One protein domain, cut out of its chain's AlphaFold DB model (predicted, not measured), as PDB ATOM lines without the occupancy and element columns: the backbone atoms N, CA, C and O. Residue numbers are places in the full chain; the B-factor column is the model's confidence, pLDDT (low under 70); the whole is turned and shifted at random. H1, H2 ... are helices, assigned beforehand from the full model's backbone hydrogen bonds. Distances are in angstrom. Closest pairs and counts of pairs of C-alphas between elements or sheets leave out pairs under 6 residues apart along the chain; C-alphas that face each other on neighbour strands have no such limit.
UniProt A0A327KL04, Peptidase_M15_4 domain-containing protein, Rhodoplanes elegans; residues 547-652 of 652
ATOM      1  N   ALA A 547      -6.011   2.139  71.311       86.94
ATOM      2  CA  ALA A 547      -4.598   2.063  71.680       86.94
ATOM      3  C   ALA A 547      -4.215   3.059  72.791       86.94
ATOM      4  O   ALA A 547      -3.391   2.738  73.643       86.94
ATOM      5  N   SER A 548      -4.841   4.238  72.817       91.12
ATOM      6  CA  SER A 548      -4.637   5.233  73.876       91.12
ATOM      7  C   SER A 548      -5.197   4.760  75.224       91.12
ATOM      8  O   SER A 548      -4.562   4.950  76.260       91.12
ATOM      9  N   VAL A 549      -6.360   4.097  75.210       92.19
ATOM     10  CA  VAL A 549      -6.970   3.483  76.399       92.19
ATOM     11  C   VAL A 549      -6.117   2.322  76.926       92.19
ATOM     12  O   VAL A 549      -5.908   2.233  78.135       92.19
ATOM     13  N   ASP A 550      -5.558   1.478  76.052       86.06
ATOM     14  CA  ASP A 550      -4.609   0.422  76.446       86.06
ATOM     15  C   ASP A 550      -3.377   1.008  77.166       86.06
ATOM     16  O   ASP A 550      -3.043   0.594  78.277       86.06
ATOM     17  N   ASN A 551      -2.748   2.037  76.587       83.00
ATOM     18  CA  ASN A 551      -1.590   2.711  77.188       83.00
ATOM     19  C   ASN A 551      -1.937   3.368  78.542       83.00
ATOM     20  O   ASN A 551      -1.113   3.404  79.466       83.00
ATOM     21  N   MET A 552      -3.169   3.868  78.693       89.00
ATOM     22  CA  MET A 552      -3.653   4.442  79.948       89.00
ATOM     23  C   MET A 552      -3.916   3.372  81.020       89.00
ATOM     24  O   MET A 552      -3.608   3.607  82.189       89.00
ATOM     25  N   ARG A 553      -4.392   2.176  80.641       88.19
ATOM     26  CA  ARG A 553      -4.505   1.006  81.537       88.19
ATOM     27  C   ARG A 553      -3.140   0.558  82.059       88.19
ATOM     28  O   ARG A 553      -2.992   0.328  83.259       88.19
ATOM     29  N   ASP A 554      -2.128   0.491  81.197       84.38
ATOM     30  CA  ASP A 554      -0.757   0.157  81.608       84.38
ATOM     31  C   ASP A 554      -0.177   1.198  82.580       84.38
ATOM     32  O   ASP A 554       0.398   0.842  83.615       84.38
ATOM     33  N   SER A 555      -0.409   2.483  82.307       87.25
ATOM     34  CA  SER A 555      -0.023   3.595  83.187       87.25
ATOM     35  C   SER A 555      -0.732   3.520  84.551       87.25
ATOM     36  O   SER A 555      -0.103   3.687  85.599       87.25
ATOM     37  N   LEU A 556      -2.022   3.171  84.562       91.44
ATOM     38  CA  LEU A 556      -2.814   2.959  85.775       91.44
ATOM     39  C   LEU A 556      -2.303   1.780  86.605       91.44
ATOM     40  O   LEU A 556      -2.190   1.898  87.825       91.44
ATOM     41  N   ASN A 557      -1.902   0.684  85.962       87.88
ATOM     42  CA  ASN A 557      -1.278  -0.455  86.635       87.88
ATOM     43  C   ASN A 557       0.060  -0.084  87.303       87.88
ATOM     44  O   ASN A 557       0.391  -0.618  88.365       87.88
ATOM     45  N   VAL A 558       0.840   0.831  86.715       86.56
ATOM     46  CA  VAL A 558       2.061   1.367  87.344       86.56
ATOM     47  C   VAL A 558       1.715   2.227  88.563       86.56
ATOM     48  O   VAL A 558       2.252   1.980  89.646       86.56
ATOM     49  N   LEU A 559       0.780   3.170  88.419       90.50
ATOM     50  CA  LEU A 559       0.357   4.067  89.499       90.50
ATOM     51  C   LEU A 559      -0.251   3.308  90.690       90.50
ATOM     52  O   LEU A 559       0.114   3.564  91.837       90.50
ATOM     53  N   HIS A 560      -1.125   2.331  90.428       91.94
ATOM     54  CA  HIS A 560      -1.745   1.484  91.449       91.94
ATOM     55  C   HIS A 560      -0.697   0.778  92.320       91.94
ATOM     56  O   HIS A 560      -0.767   0.845  93.549       91.94
ATOM     57  N   ARG A 561       0.322   0.166  91.697       88.31
ATOM     58  CA  ARG A 561       1.419  -0.494  92.424       88.31
ATOM     59  C   ARG A 561       2.221   0.489  93.281       88.31
ATOM     60  O   ARG A 561       2.534   0.156  94.421       88.31
ATOM     61  N   ALA A 562       2.513   1.686  92.768       86.25
ATOM     62  CA  ALA A 562       3.278   2.706  93.491       86.25
ATOM     63  C   ALA A 562       2.524   3.274  94.713       86.25
ATOM     64  O   ALA A 562       3.112   3.477  95.781       86.25
ATOM     65  N   LEU A 563       1.209   3.481  94.587       87.69
ATOM     66  CA  LEU A 563       0.353   3.899  95.702       87.69
ATOM     67  C   LEU A 563       0.307   2.831  96.808       87.69
ATOM     68  O   LEU A 563       0.484   3.161  97.981       87.69
ATOM     69  N   LEU A 564       0.170   1.551  96.444       86.12
ATOM     70  CA  LEU A 564       0.217   0.448  97.411       86.12
ATOM     71  C   LEU A 564       1.590   0.314  98.095       86.12
ATOM     72  O   LEU A 564       1.650   0.085  99.303       86.12
ATOM     73  N   SER A 565       2.700   0.480  97.366       79.50
ATOM     74  CA  SER A 565       4.047   0.314  97.935       79.50
ATOM     75  C   SER A 565       4.482   1.441  98.875       79.50
ATOM     76  O   SER A 565       5.392   1.245  99.676       79.50
ATOM     77  N   THR A 566       3.862   2.622  98.791       68.81
ATOM     78  CA  THR A 566       4.261   3.806  99.576       68.81
ATOM     79  C   THR A 566       3.524   3.950 100.914       68.81
ATOM     80  O   THR A 566       3.767   4.921 101.633       68.81
ATOM     81  N   ALA A 567       2.650   2.996 101.269       58.28
ATOM     82  CA  ALA A 567       1.906   2.941 102.537       58.28
ATOM     83  C   ALA A 567       1.155   4.248 102.893       58.28
ATOM     84  O   ALA A 567       1.030   4.625 104.061       58.28
ATOM     85  N   ARG A 568       0.663   4.972 101.878       66.88
ATOM     86  CA  ARG A 568       0.002   6.274 102.046       66.88
ATOM     87  C   ARG A 568      -1.442   6.095 102.513       66.88
ATOM     88  O   ARG A 568      -2.269   5.539 101.797       66.88
ATOM     89  N   ALA A 569      -1.767   6.653 103.680       62.50
ATOM     90  CA  ALA A 569      -3.096   6.552 104.293       62.50
ATOM     91  C   ALA A 569      -4.250   7.131 103.445       62.50
ATOM     92  O   ALA A 569      -5.403   6.786 103.684       62.50
ATOM     93  N   GLN A 570      -3.956   7.990 102.463       75.06
ATOM     94  CA  GLN A 570      -4.951   8.616 101.584       75.06
ATOM     95  C   GLN A 570      -5.466   7.678 100.476       75.06
ATOM     96  O   GLN A 570      -6.606   7.827 100.048       75.06
ATOM     97  N   TYR A 571      -4.668   6.687 100.050       83.12
ATOM     98  CA  TYR A 571      -5.034   5.728  98.994       83.12
ATOM     99  C   TYR A 571      -4.680   4.282  99.395       83.12
ATOM    100  O   TYR A 571      -3.887   3.618  98.724       83.12
ATOM    101  N   PRO A 572      -5.259   3.752 100.493       80.19
ATOM    102  CA  PRO A 572      -4.885   2.448 101.049       80.19
ATOM    103  C   PRO A 572      -5.259   1.256 100.150       80.19
ATOM    104  O   PRO A 572      -4.786   0.149 100.383       80.19
ATOM    105  N   ARG A 573      -6.094   1.474  99.122       89.38
ATOM    106  CA  ARG A 573      -6.469   0.485  98.094       89.38
ATOM    107  C   ARG A 573      -5.819   0.769  96.725       89.38
ATOM    108  O   ARG A 573      -6.254   0.250  95.698       89.38
ATOM    109  N   GLY A 574      -4.790   1.619  96.684       91.56
ATOM    110  CA  GLY A 574      -4.241   2.137  95.432       91.56
ATOM    111  C   GLY A 574      -5.288   2.978  94.697       91.56
ATOM    112  O   GLY A 574      -5.957   3.797  95.318       91.56
ATOM    113  N   VAL A 575      -5.453   2.754  93.388       93.94
ATOM    114  CA  VAL A 575      -6.447   3.484  92.571       93.94
ATOM    115  C   VAL A 575      -7.921   3.135  92.834       93.94
ATOM    116  O   VAL A 575      -8.790   3.828  92.321       93.94
ATOM    117  N   ASP A 576      -8.226   2.095  93.613       95.19
ATOM    118  CA  ASP A 576      -9.609   1.651  93.838       95.19
ATOM    119  C   ASP A 576     -10.434   2.670  94.651       95.19
ATOM    120  O   ASP A 576     -10.135   2.978  95.812       95.19
ATOM    121  N   GLY A 577     -11.484   3.203  94.026       94.12
ATOM    122  CA  GLY A 577     -12.298   4.309  94.525       94.12
ATOM    123  C   GLY A 577     -11.653   5.695  94.393       94.12
ATOM    124  O   GLY A 577     -12.156   6.647  94.991       94.12
ATOM    125  N   MET A 578     -10.546   5.851  93.651       94.62
ATOM    126  CA  MET A 578      -9.989   7.180  93.367       94.62
ATOM    127  C   MET A 578     -10.902   7.973  92.431       94.62
ATOM    128  O   MET A 578     -11.357   7.446  91.419       94.62
ATOM    129  N   ARG A 579     -11.096   9.263  92.732       95.44
ATOM    130  CA  ARG A 579     -11.791  10.214  91.852       95.44
ATOM    131  C   ARG A 579     -11.037  10.375  90.532       95.44
ATOM    132  O   ARG A 579      -9.804  10.491  90.525       95.44
ATOM    133  N   CYS A 580     -11.762  10.386  89.420       96.75
ATOM    134  CA  CYS A 580     -11.141  10.349  88.100       96.75
ATOM    135  C   CYS A 580     -10.488  11.674  87.676       96.75
ATOM    136  O   CYS A 580      -9.605  11.655  86.825       96.75
ATOM    137  N   ASP A 581     -10.823  12.800  88.309       96.56
ATOM    138  CA  ASP A 581     -10.152  14.090  88.094       96.56
ATOM    139  C   ASP A 581      -8.708  14.084  88.626       96.56
ATOM    140  O   ASP A 581      -7.783  14.515  87.937       96.56
ATOM    141  N   HIS A 582      -8.497  13.511  89.813       95.44
ATOM    142  CA  HIS A 582      -7.171  13.259  90.380       95.44
ATOM    143  C   HIS A 582      -6.410  12.207  89.563       95.44
ATOM    144  O   HIS A 582      -5.216  12.355  89.298       95.44
ATOM    145  N   LEU A 583      -7.101  11.135  89.159       95.50
ATOM    146  CA  LEU A 583      -6.497  10.037  88.410       95.50
ATOM    147  C   LEU A 583      -6.036  10.490  87.017       95.50
ATOM    148  O   LEU A 583      -4.907  10.194  86.645       95.50
ATOM    149  N   ALA A 584      -6.839  11.259  86.276       95.69
ATOM    150  CA  ALA A 584      -6.450  11.772  84.962       95.69
ATOM    151  C   ALA A 584      -5.208  12.674  85.033       95.69
ATOM    152  O   ALA A 584      -4.310  12.541  84.202       95.69
ATOM    153  N   ALA A 585      -5.112  13.541  86.050       94.00
ATOM    154  CA  ALA A 585      -3.926  14.369  86.267       94.00
ATOM    155  C   ALA A 585      -2.664  13.517  86.520       94.00
ATOM    156  O   ALA A 585      -1.601  13.803  85.970       94.00
ATOM    157  N   ALA A 586      -2.791  12.428  87.290       93.81
ATOM    158  CA  ALA A 586      -1.694  11.504  87.572       93.81
ATOM    159  C   ALA A 586      -1.295  10.628  86.372       93.81
ATOM    160  O   ALA A 586      -0.104  10.428  86.134       93.81
ATOM    161  N   LEU A 587      -2.263  10.118  85.604       92.06
ATOM    162  CA  LEU A 587      -2.009   9.282  84.424       92.06
ATOM    163  C   LEU A 587      -1.470  10.078  83.235       92.06
ATOM    164  O   LEU A 587      -0.757   9.521  82.406       92.06
ATOM    165  N   ALA A 588      -1.743  11.382  83.176       89.06
ATOM    166  CA  ALA A 588      -1.168  12.262  82.171       89.06
ATOM    167  C   ALA A 588       0.349  12.488  82.345       89.06
ATOM    168  O   ALA A 588       0.959  13.089  81.461       89.06
ATOM    169  N   VAL A 589       0.982  12.044  83.441       83.56
ATOM    170  CA  VAL A 589       2.438  12.156  83.652       83.56
ATOM    171  C   VAL A 589       3.185  11.199  82.700       83.56
ATOM    172  O   VAL A 589       3.112   9.983  82.890       83.56
ATOM    173  N   PRO A 590       3.946  11.683  81.690       74.31
ATOM    174  CA  PRO A 590       4.372  10.833  80.580       74.31
ATOM    175  C   PRO A 590       5.265   9.661  80.996       74.31
ATOM    176  O   PRO A 590       6.272   9.831  81.697       74.31
ATOM    177  N   HIS A 591       4.904   8.479  80.495       65.50
ATOM    178  CA  HIS A 591       5.549   7.175  80.687       65.50
ATOM    179  C   HIS A 591       5.628   6.645  82.135       65.50
ATOM    180  O   HIS A 591       6.229   5.589  82.315       65.50
ATOM    181  N   LEU A 592       5.090   7.354  83.149       73.31
ATOM    182  CA  LEU A 592       5.089   7.002  84.591       73.31
ATOM    183  C   LEU A 592       6.299   6.169  85.076       73.31
ATOM    184  O   LEU A 592       6.182   5.219  85.850       73.31
ATOM    185  N   ASN A 593       7.497   6.524  84.614       69.62
ATOM    186  CA  ASN A 593       8.714   5.783  84.927       69.62
ATOM    187  C   ASN A 593       9.132   6.014  86.400       69.62
ATOM    188  O   ASN A 593       8.596   6.919  87.048       69.62
ATOM    189  N   PRO A 594      10.092   5.248  86.954       67.88
ATOM    190  CA  PRO A 594      10.429   5.329  88.378       67.88
ATOM    191  C   PRO A 594      10.781   6.732  88.905       67.88
ATOM    192  O   PRO A 594      10.504   7.012  90.062       67.88
ATOM    193  N   SER A 595      11.329   7.642  88.087       71.44
ATOM    194  CA  SER A 595      11.633   9.017  88.528       71.44
ATOM    195  C   SER A 595      10.454   9.995  88.414       71.44
ATOM    196  O   SER A 595      10.508  11.094  88.969       71.44
ATOM    197  N   ARG A 596       9.385   9.618  87.701       81.56
ATOM    198  CA  ARG A 596       8.162  10.418  87.521       81.56
ATOM    199  C   ARG A 596       6.989   9.918  88.365       81.56
ATOM    200  O   ARG A 596       6.188  10.736  88.809       81.56
ATOM    201  N   VAL A 597       6.905   8.613  88.630       85.88
ATOM    202  CA  VAL A 597       5.829   8.025  89.444       85.88
ATOM    203  C   VAL A 597       5.839   8.563  90.879       85.88
ATOM    204  O   VAL A 597       4.779   8.897  91.401       85.88
ATOM    205  N   ASP A 598       7.017   8.778  91.472       85.06
ATOM    206  CA  ASP A 598       7.145   9.377  92.807       85.06
ATOM    207  C   ASP A 598       6.609  10.818  92.855       85.06
ATOM    208  O   ASP A 598       5.963  11.201  93.831       85.06
ATOM    209  N   LYS A 599       6.799  11.608  91.783       86.88
ATOM    210  CA  LYS A 599       6.218  12.959  91.670       86.88
ATOM    211  C   LYS A 599       4.689  12.899  91.615       86.88
ATOM    212  O   LYS A 599       4.031  13.636  92.345       86.88
ATOM    213  N   ALA A 600       4.136  11.998  90.801       90.62
ATOM    214  CA  ALA A 600       2.690  11.800  90.687       90.62
ATOM    215  C   ALA A 600       2.071  11.360  92.026       90.62
ATOM    216  O   ALA A 600       1.084  11.941  92.474       90.62
ATOM    217  N   VAL A 601       2.687  10.390  92.714       90.19
ATOM    218  CA  VAL A 601       2.262   9.937  94.050       90.19
ATOM    219  C   VAL A 601       2.376  11.059  95.086       90.19
ATOM    220  O   VAL A 601       1.487  11.196  95.925       90.19
ATOM    221  N   SER A 602       3.422  11.891  95.025       88.44
ATOM    222  CA  SER A 602       3.578  13.043  95.922       88.44
ATOM    223  C   SER A 602       2.469  14.082  95.724       88.44
ATOM    224  O   SER A 602       1.866  14.502  96.709       88.44
ATOM    225  N   ALA A 603       2.150  14.451  94.479       91.56
ATOM    226  CA  ALA A 603       1.076  15.403  94.176       91.56
ATOM    227  C   ALA A 603      -0.317  14.854  94.531       91.56
ATOM    228  O   ALA A 603      -1.150  15.581  95.067       91.56
ATOM    229  N   LEU A 604      -0.559  13.553  94.329       92.62
ATOM    230  CA  LEU A 604      -1.783  12.885  94.787       92.62
ATOM    231  C   LEU A 604      -1.969  12.946  96.312       92.62
ATOM    232  O   LEU A 604      -3.112  12.943  96.772       92.62
ATOM    233  N   CYS A 605      -0.876  12.995  97.083       87.94
ATOM    234  CA  CYS A 605      -0.893  13.125  98.544       87.94
ATOM    235  C   CYS A 605      -1.062  14.574  99.042       87.94
ATOM    236  O   CYS A 605      -1.044  14.806 100.254       87.94
ATOM    237  N   HIS A 606      -1.180  15.558  98.146       91.44
ATOM    238  CA  HIS A 606      -1.406  16.950  98.526       91.44
ATOM    239  C   HIS A 606      -2.892  17.191  98.875       91.44
ATOM    240  O   HIS A 606      -3.764  16.585  98.245       91.44
ATOM    241  N   PRO A 607      -3.229  18.074  99.843       89.56
ATOM    242  CA  PRO A 607      -4.625  18.396 100.163       89.56
ATOM    243  C   PRO A 607      -5.398  19.016  98.991       89.56
ATOM    244  O   PRO A 607      -6.588  18.757  98.842       89.56
ATOM    245  N   ASP A 608      -4.717  19.797  98.148       94.12
ATOM    246  CA  ASP A 608      -5.221  20.251  96.849       94.12
ATOM    247  C   ASP A 608      -4.409  19.572  95.740       94.12
ATOM    248  O   ASP A 608      -3.347  20.046  95.325       94.12
ATOM    249  N   VAL A 609      -4.892  18.407  95.309       93.56
ATOM    250  CA  VAL A 609      -4.225  17.567  94.308       93.56
ATOM    251  C   VAL A 609      -4.043  18.321  92.992       93.56
ATOM    252  O   VAL A 609      -2.948  18.332  92.437       93.56
ATOM    253  N   LEU A 610      -5.086  18.994  92.493       94.75
ATOM    254  CA  LEU A 610      -5.017  19.678  91.200       94.75
ATOM    255  C   LEU A 610      -4.091  20.902  91.245       94.75
ATOM    256  O   LEU A 610      -3.415  21.168  90.252       94.75
ATOM    257  N   HIS A 611      -3.991  21.603  92.380       94.88
ATOM    258  CA  HIS A 611      -2.969  22.635  92.571       94.88
ATOM    259  C   HIS A 611      -1.553  22.058  92.522       94.88
ATOM    260  O   HIS A 611      -0.713  22.591  91.796       94.88
ATOM    261  N   ALA A 612      -1.293  20.950  93.224       93.81
ATOM    262  CA  ALA A 612       0.023  20.316  93.213       93.81
ATOM    263  C   ALA A 612       0.415  19.856  91.800       93.81
ATOM    264  O   ALA A 612       1.531  20.131  91.354       93.81
ATOM    265  N   PHE A 613      -0.522  19.250  91.058       92.94
ATOM    266  CA  PHE A 613      -0.328  18.899  89.648       92.94
ATOM    267  C   PHE A 613      -0.075  20.119  88.746       92.94
ATOM    268  O   PHE A 613       0.681  19.983  87.795       92.94
ATOM    269  N   GLU A 614      -0.662  21.291  89.021       92.81
ATOM    270  CA  GLU A 614      -0.507  22.499  88.191       92.81
ATOM    271  C   GLU A 614       0.732  23.354  88.533       92.81
ATOM    272  O   GLU A 614       1.232  24.080  87.667       92.81
ATOM    273  N   LYS A 615       1.171  23.364  89.801       89.75
ATOM    274  CA  LYS A 615       2.134  24.350  90.336       89.75
ATOM    275  C   LYS A 615       3.374  23.765  91.005       89.75
ATOM    276  O   LYS A 615       4.374  24.473  91.081       89.75
ATOM    277  N   GLU A 616       3.321  22.533  91.507       86.12
ATOM    278  CA  GLU A 616       4.369  21.984  92.385       86.12
ATOM    279  C   GLU A 616       5.195  20.870  91.737       86.12
ATOM    280  O   GLU A 616       6.313  20.598  92.180       86.12
ATOM    281  N   ILE A 617       4.682  20.235  90.678       81.69
ATOM    282  CA  ILE A 617       5.420  19.223  89.924       81.69
ATOM    283  C   ILE A 617       5.708  19.673  88.493       81.69
ATOM    284  O   ILE A 617       4.857  20.214  87.798       81.69
ATOM    285  N   GLU A 618       6.929  19.384  88.054       79.25
ATOM    286  CA  GLU A 618       7.416  19.610  86.695       79.25
ATOM    287  C   GLU A 618       7.777  18.250  86.080       79.25
ATOM    288  O   GLU A 618       8.577  17.482  86.640       79.25
ATOM    289  N   TYR A 619       7.138  17.907  84.967       71.44
ATOM    290  CA  TYR A 619       7.244  16.608  84.304       71.44
ATOM    291  C   TYR A 619       7.079  16.651  82.770       71.44
ATOM    292  O   TYR A 619       7.265  15.609  82.132       71.44
ATOM    293  N   GLY A 620       6.803  17.813  82.168       66.50
ATOM    294  CA  GLY A 620       6.745  18.023  80.721       66.50
ATOM    295  C   GLY A 620       7.224  19.420  80.283       66.50
ATOM    296  O   GLY A 620       7.329  20.332  81.096       66.50
ATOM    297  N   PRO A 621       7.555  19.609  78.994       67.56
ATOM    298  CA  PRO A 621       7.915  20.919  78.458       67.56
ATOM    299  C   PRO A 621       6.679  21.816  78.274       67.56
ATOM    300  O   PRO A 621       5.574  21.329  78.051       67.56
ATOM    301  N   GLY A 622       6.882  23.138  78.273       68.62
ATOM    302  CA  GLY A 622       5.909  24.093  77.725       68.62
ATOM    303  C   GLY A 622       4.567  24.173  78.461       68.62
ATOM    304  O   GLY A 622       3.529  24.221  77.805       68.62
ATOM    305  N   ASP A 623       4.582  24.200  79.798       82.50
ATOM    306  CA  ASP A 623       3.380  24.310  80.644       82.50
ATOM    307  C   ASP A 623       2.374  23.149  80.482       82.50
ATOM    308  O   ASP A 623       1.183  23.292  80.790       82.50
ATOM    309  N   ARG A 624       2.834  21.974  80.029       87.31
ATOM    310  CA  ARG A 624       1.988  20.794  79.788       87.31
ATOM    311  C   ARG A 624       1.137  20.422  81.004       87.31
ATOM    312  O   ARG A 624      -0.019  20.047  80.844       87.31
ATOM    313  N   GLU A 625       1.671  20.566  82.208       88.75
ATOM    314  CA  GLU A 625       0.988  20.312  83.479       88.75
ATOM    315  C   GLU A 625      -0.230  21.223  83.673       88.75
ATOM    316  O   GLU A 625      -1.305  20.772  84.074       88.75
ATOM    317  N   LYS A 626      -0.094  22.501  83.300       91.19
ATOM    318  CA  LYS A 626      -1.193  23.476  83.326       91.19
ATOM    319  C   LYS A 626      -2.257  23.112  82.295       91.19
ATOM    320  O   LYS A 626      -3.444  23.197  82.601       91.19
ATOM    321  N   ASN A 627      -1.845  22.640  81.117       92.12
ATOM    322  CA  ASN A 627      -2.766  22.189  80.072       92.12
ATOM    323  C   ASN A 627      -3.517  20.907  80.479       92.12
ATOM    324  O   ASN A 627      -4.718  20.814  80.237       92.12
ATOM    325  N   VAL A 628      -2.867  19.957  81.165       94.44
ATOM    326  CA  VAL A 628      -3.536  18.775  81.748       94.44
ATOM    327  C   VAL A 628      -4.617  19.212  82.735       94.44
ATOM    328  O   VAL A 628      -5.764  18.777  82.629       94.44
ATOM    329  N   VAL A 629      -4.290  20.104  83.676       95.19
ATOM    330  CA  VAL A 629      -5.253  20.551  84.695       95.19
ATOM    331  C   VAL A 629      -6.366  21.430  84.094       95.19
ATOM    332  O   VAL A 629      -7.512  21.337  84.536       95.19
ATOM    333  N   ASP A 630      -6.103  22.207  83.037       95.81
ATOM    334  CA  ASP A 630      -7.148  22.850  82.217       95.81
ATOM    335  C   ASP A 630      -8.081  21.811  81.564       95.81
ATOM    336  O   ASP A 630      -9.303  21.955  81.607       95.81
ATOM    337  N   GLY A 631      -7.530  20.710  81.044       95.81
ATOM    338  CA  GLY A 631      -8.301  19.588  80.498       95.81
ATOM    339  C   GLY A 631      -9.206  18.917  81.536       95.81
ATOM    340  O   GLY A 631     -10.384  18.677  81.262       95.81
ATOM    341  N   VAL A 632      -8.696  18.692  82.753       96.94
ATOM    342  CA  VAL A 632      -9.492  18.210  83.899       96.94
ATOM    343  C   VAL A 632     -10.628  19.190  84.213       96.94
ATOM    344  O   VAL A 632     -11.791  18.790  84.301       96.94
ATOM    345  N   ARG A 633     -10.322  20.490  84.321       96.31
ATOM    346  CA  ARG A 633     -11.309  21.549  84.609       96.31
ATOM    347  C   ARG A 633     -12.397  21.654  83.537       96.31
ATOM    348  O   ARG A 633     -13.546  21.913  83.885       96.31
ATOM    349  N   LYS A 634     -12.064  21.406  82.266       95.69
ATOM    350  CA  LYS A 634     -13.016  21.397  81.141       95.69
ATOM    351  C   LYS A 634     -14.030  20.257  81.193       95.69
ATOM    352  O   LYS A 634     -15.180  20.483  80.829       95.69
ATOM    353  N   ARG A 635     -13.653  19.064  81.671       94.50
ATOM    354  CA  ARG A 635     -14.635  17.992  81.949       94.50
ATOM    355  C   ARG A 635     -15.403  18.258  83.248       94.50
ATOM    356  O   ARG A 635     -16.591  17.946  83.339       94.50
ATOM    357  N   GLY A 636     -14.757  18.894  84.228       93.25
ATOM    358  CA  GLY A 636     -15.398  19.373  85.452       93.25
ATOM    359  C   GLY A 636     -16.116  18.239  86.187       93.25
ATOM    360  O   GLY A 636     -15.522  17.193  86.444       93.25
ATOM    361  N   ARG A 637     -17.413  18.416  86.482       91.81
ATOM    362  CA  ARG A 637     -18.227  17.397  87.172       91.81
ATOM    363  C   ARG A 637     -18.228  16.026  86.492       91.81
ATOM    364  O   ARG A 637     -18.139  15.033  87.197       91.81
ATOM    365  N   ARG A 638     -18.197  15.955  85.155       92.06
ATOM    366  CA  ARG A 638     -18.181  14.668  84.428       92.06
ATOM    367  C   ARG A 638     -17.015  13.763  84.822       92.06
ATOM    368  O   ARG A 638     -17.163  12.556  84.780       92.06
ATOM    369  N   LEU A 639     -15.880  14.344  85.209       93.19
ATOM    370  CA  LEU A 639     -14.686  13.608  85.624       93.19
ATOM    371  C   LEU A 639     -14.504  13.597  87.154       93.19
ATOM    372  O   LEU A 639     -13.924  12.668  87.706       93.19
ATOM    373  N   ALA A 640     -15.011  14.622  87.840       92.81
ATOM    374  CA  ALA A 640     -14.949  14.774  89.292       92.81
ATOM    375  C   ALA A 640     -15.960  13.907  90.068       92.81
ATOM    376  O   ALA A 640     -15.702  13.637  91.246       92.81
ATOM    377  N   ASP A 641     -17.068  13.520  89.423       95.75
ATOM    378  CA  ASP A 641     -18.135  12.673  89.976       95.75
ATOM    379  C   ASP A 641     -17.878  11.167  89.715       95.75
ATOM    380  O   ASP A 641     -18.450  10.330  90.408       95.75
ATOM    381  N   LEU A 642     -16.991  10.825  88.767       96.81
ATOM    382  CA  LEU A 642     -16.555   9.451  88.469       96.81
ATOM    383  C   LEU A 642     -15.480   8.955  89.448       96.81
ATOM    384  O   LEU A 642     -14.604   9.714  89.886       96.81
ATOM    385  N   THR A 643     -15.479   7.648  89.705       97.19
ATOM    386  CA  THR A 643     -14.425   6.952  90.459       97.19
ATOM    387  C   THR A 643     -13.906   5.730  89.710       97.19
ATOM    388  O   THR A 643     -14.602   5.154  88.886       97.19
ATOM    389  N   PHE A 644     -12.670   5.303  89.972       97.00
ATOM    390  CA  PHE A 644     -12.144   4.081  89.363       97.00
ATOM    391  C   PHE A 644     -12.510   2.838  90.185       97.00
ATOM    392  O   PHE A 644     -12.048   2.696  91.318       97.00
ATOM    393  N   ASP A 645     -13.292   1.925  89.609       96.12
ATOM    394  CA  ASP A 645     -13.601   0.618  90.193       96.12
ATOM    395  C   ASP A 645     -12.570  -0.408  89.705       96.12
ATOM    396  O   ASP A 645     -12.497  -0.744  88.517       96.12
ATOM    397  N   LEU A 646     -11.748  -0.907  90.632       91.62
ATOM    398  CA  LEU A 646     -10.689  -1.862  90.306       91.62
ATOM    399  C   LEU A 646     -11.223  -3.272  90.006       91.62
ATOM    400  O   LEU A 646     -10.572  -4.012  89.271       91.62
ATOM    401  N   ALA A 647     -12.390  -3.645  90.538       88.25
ATOM    402  CA  ALA A 647     -13.011  -4.944  90.289       88.25
ATOM    403  C   ALA A 647     -13.680  -5.002  88.906       88.25
ATOM    404  O   ALA A 647     -13.626  -6.036  88.243       88.25
ATOM    405  N   GLN A 648     -14.260  -3.888  88.447       89.44
ATOM    406  CA  GLN A 648     -14.749  -3.729  87.072       89.44
ATOM    407  C   GLN A 648     -13.636  -3.341  86.081       89.44
ATOM    408  O   GLN A 648     -13.826  -3.454  84.872       89.44
ATOM    409  N   GLY A 649     -12.483  -2.872  86.570       89.75
ATOM    410  CA  GLY A 649     -11.342  -2.470  85.746       89.75
ATOM    411  C   GLY A 649     -11.605  -1.225  84.891       89.75
ATOM    412  O   GLY A 649     -11.062  -1.118  83.788       89.75
ATOM    413  N   ARG A 650     -12.457  -0.302  85.356       92.56
ATOM    414  CA  ARG A 650     -12.906   0.878  84.594       92.56
ATOM    415  C   ARG A 650     -13.375   2.029  85.500       92.56
ATOM    416  O   ARG A 650     -13.680   1.792  86.668       92.56
ATOM    417  N   PRO A 651     -13.467   3.266  84.978       95.69
ATOM    418  CA  PRO A 651     -14.167   4.351  85.662       95.69
ATOM    419  C   PRO A 651     -15.688   4.110  85.674       95.69
ATOM    420  O   PRO A 651     -16.234   3.633  84.675       95.69
ATOM    421  N   VAL A 652     -16.341   4.447  86.791       93.75
ATOM    422  CA  VAL A 652     -17.779   4.275  87.087       93.75
ATOM    423  C   VAL A 652     -18.358   5.461  87.854       93.75
ATOM    424  O   VAL A 652     -17.571   6.174  88.524       93.75
TER     425      VAL A 652
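Overview. This is residues 547 to 652 of the 652 residues of the protein "Peptidase_M15_4 domain-containing protein" of Rhodoplanes elegans (UniProt A0A327KL04). A short helix, H2, sits in the middle of a rounded cluster; the longest helix, H1, crosses it on one side, H3, H4 and H5 pack round it, and little H6 touches it too. The 106 printed residues hold six named helices, H1 to H6 in chain order, and no named strand: all helix, with mostly crossed packing. The whole is compact, with a radius of gyration of the C-alphas of 12.6 A and spans of 36 by 31 by 29 A.

Along the chain. Find C-alpha 547 at (-4.598, 2.063, 71.680); from there H1 runs 27.7 A to residue 565. H2 is residues 580 to 587, H3 residues 594 to 604, 15.7 A, and H4 residues 609 to 615. H5, residues 624 to 635, spans 17.0 A; H6, residues 637 to 640, ends at C-alpha 640 (-14.949, 14.774, 89.292).

Arrangement. H1, with residues 552 to 559 alone, touches the hub H2 about perpendicular at 88 degrees, closest at the C-alphas of Ser 555 and Leu 587, 6.1 A. H2 and H3 form a helical hairpin, a shallow tilt of 22 degrees, opposite ways; their closest C-alphas, Ala 586 and Ala 600, are 5.4 A apart. H4 and H5 form another at a steep 41 degrees, closest at the C-alphas of Glu 614 and Lys 626, 5.0 A. H1 and H5 are apart. Every O i to N i+4 pair is within hydrogen-bond range in H1, H2, H4 and H5, and 5 of 7 in H3; H6 is too short for one.

Size, cuts and confidence. The printed part has no cut. The H1 to H2 link, residues 566 to 579, is long. Look for pLDDT under 70 at residues 566 to 569, 591, 593 to 594 and 620 to 622.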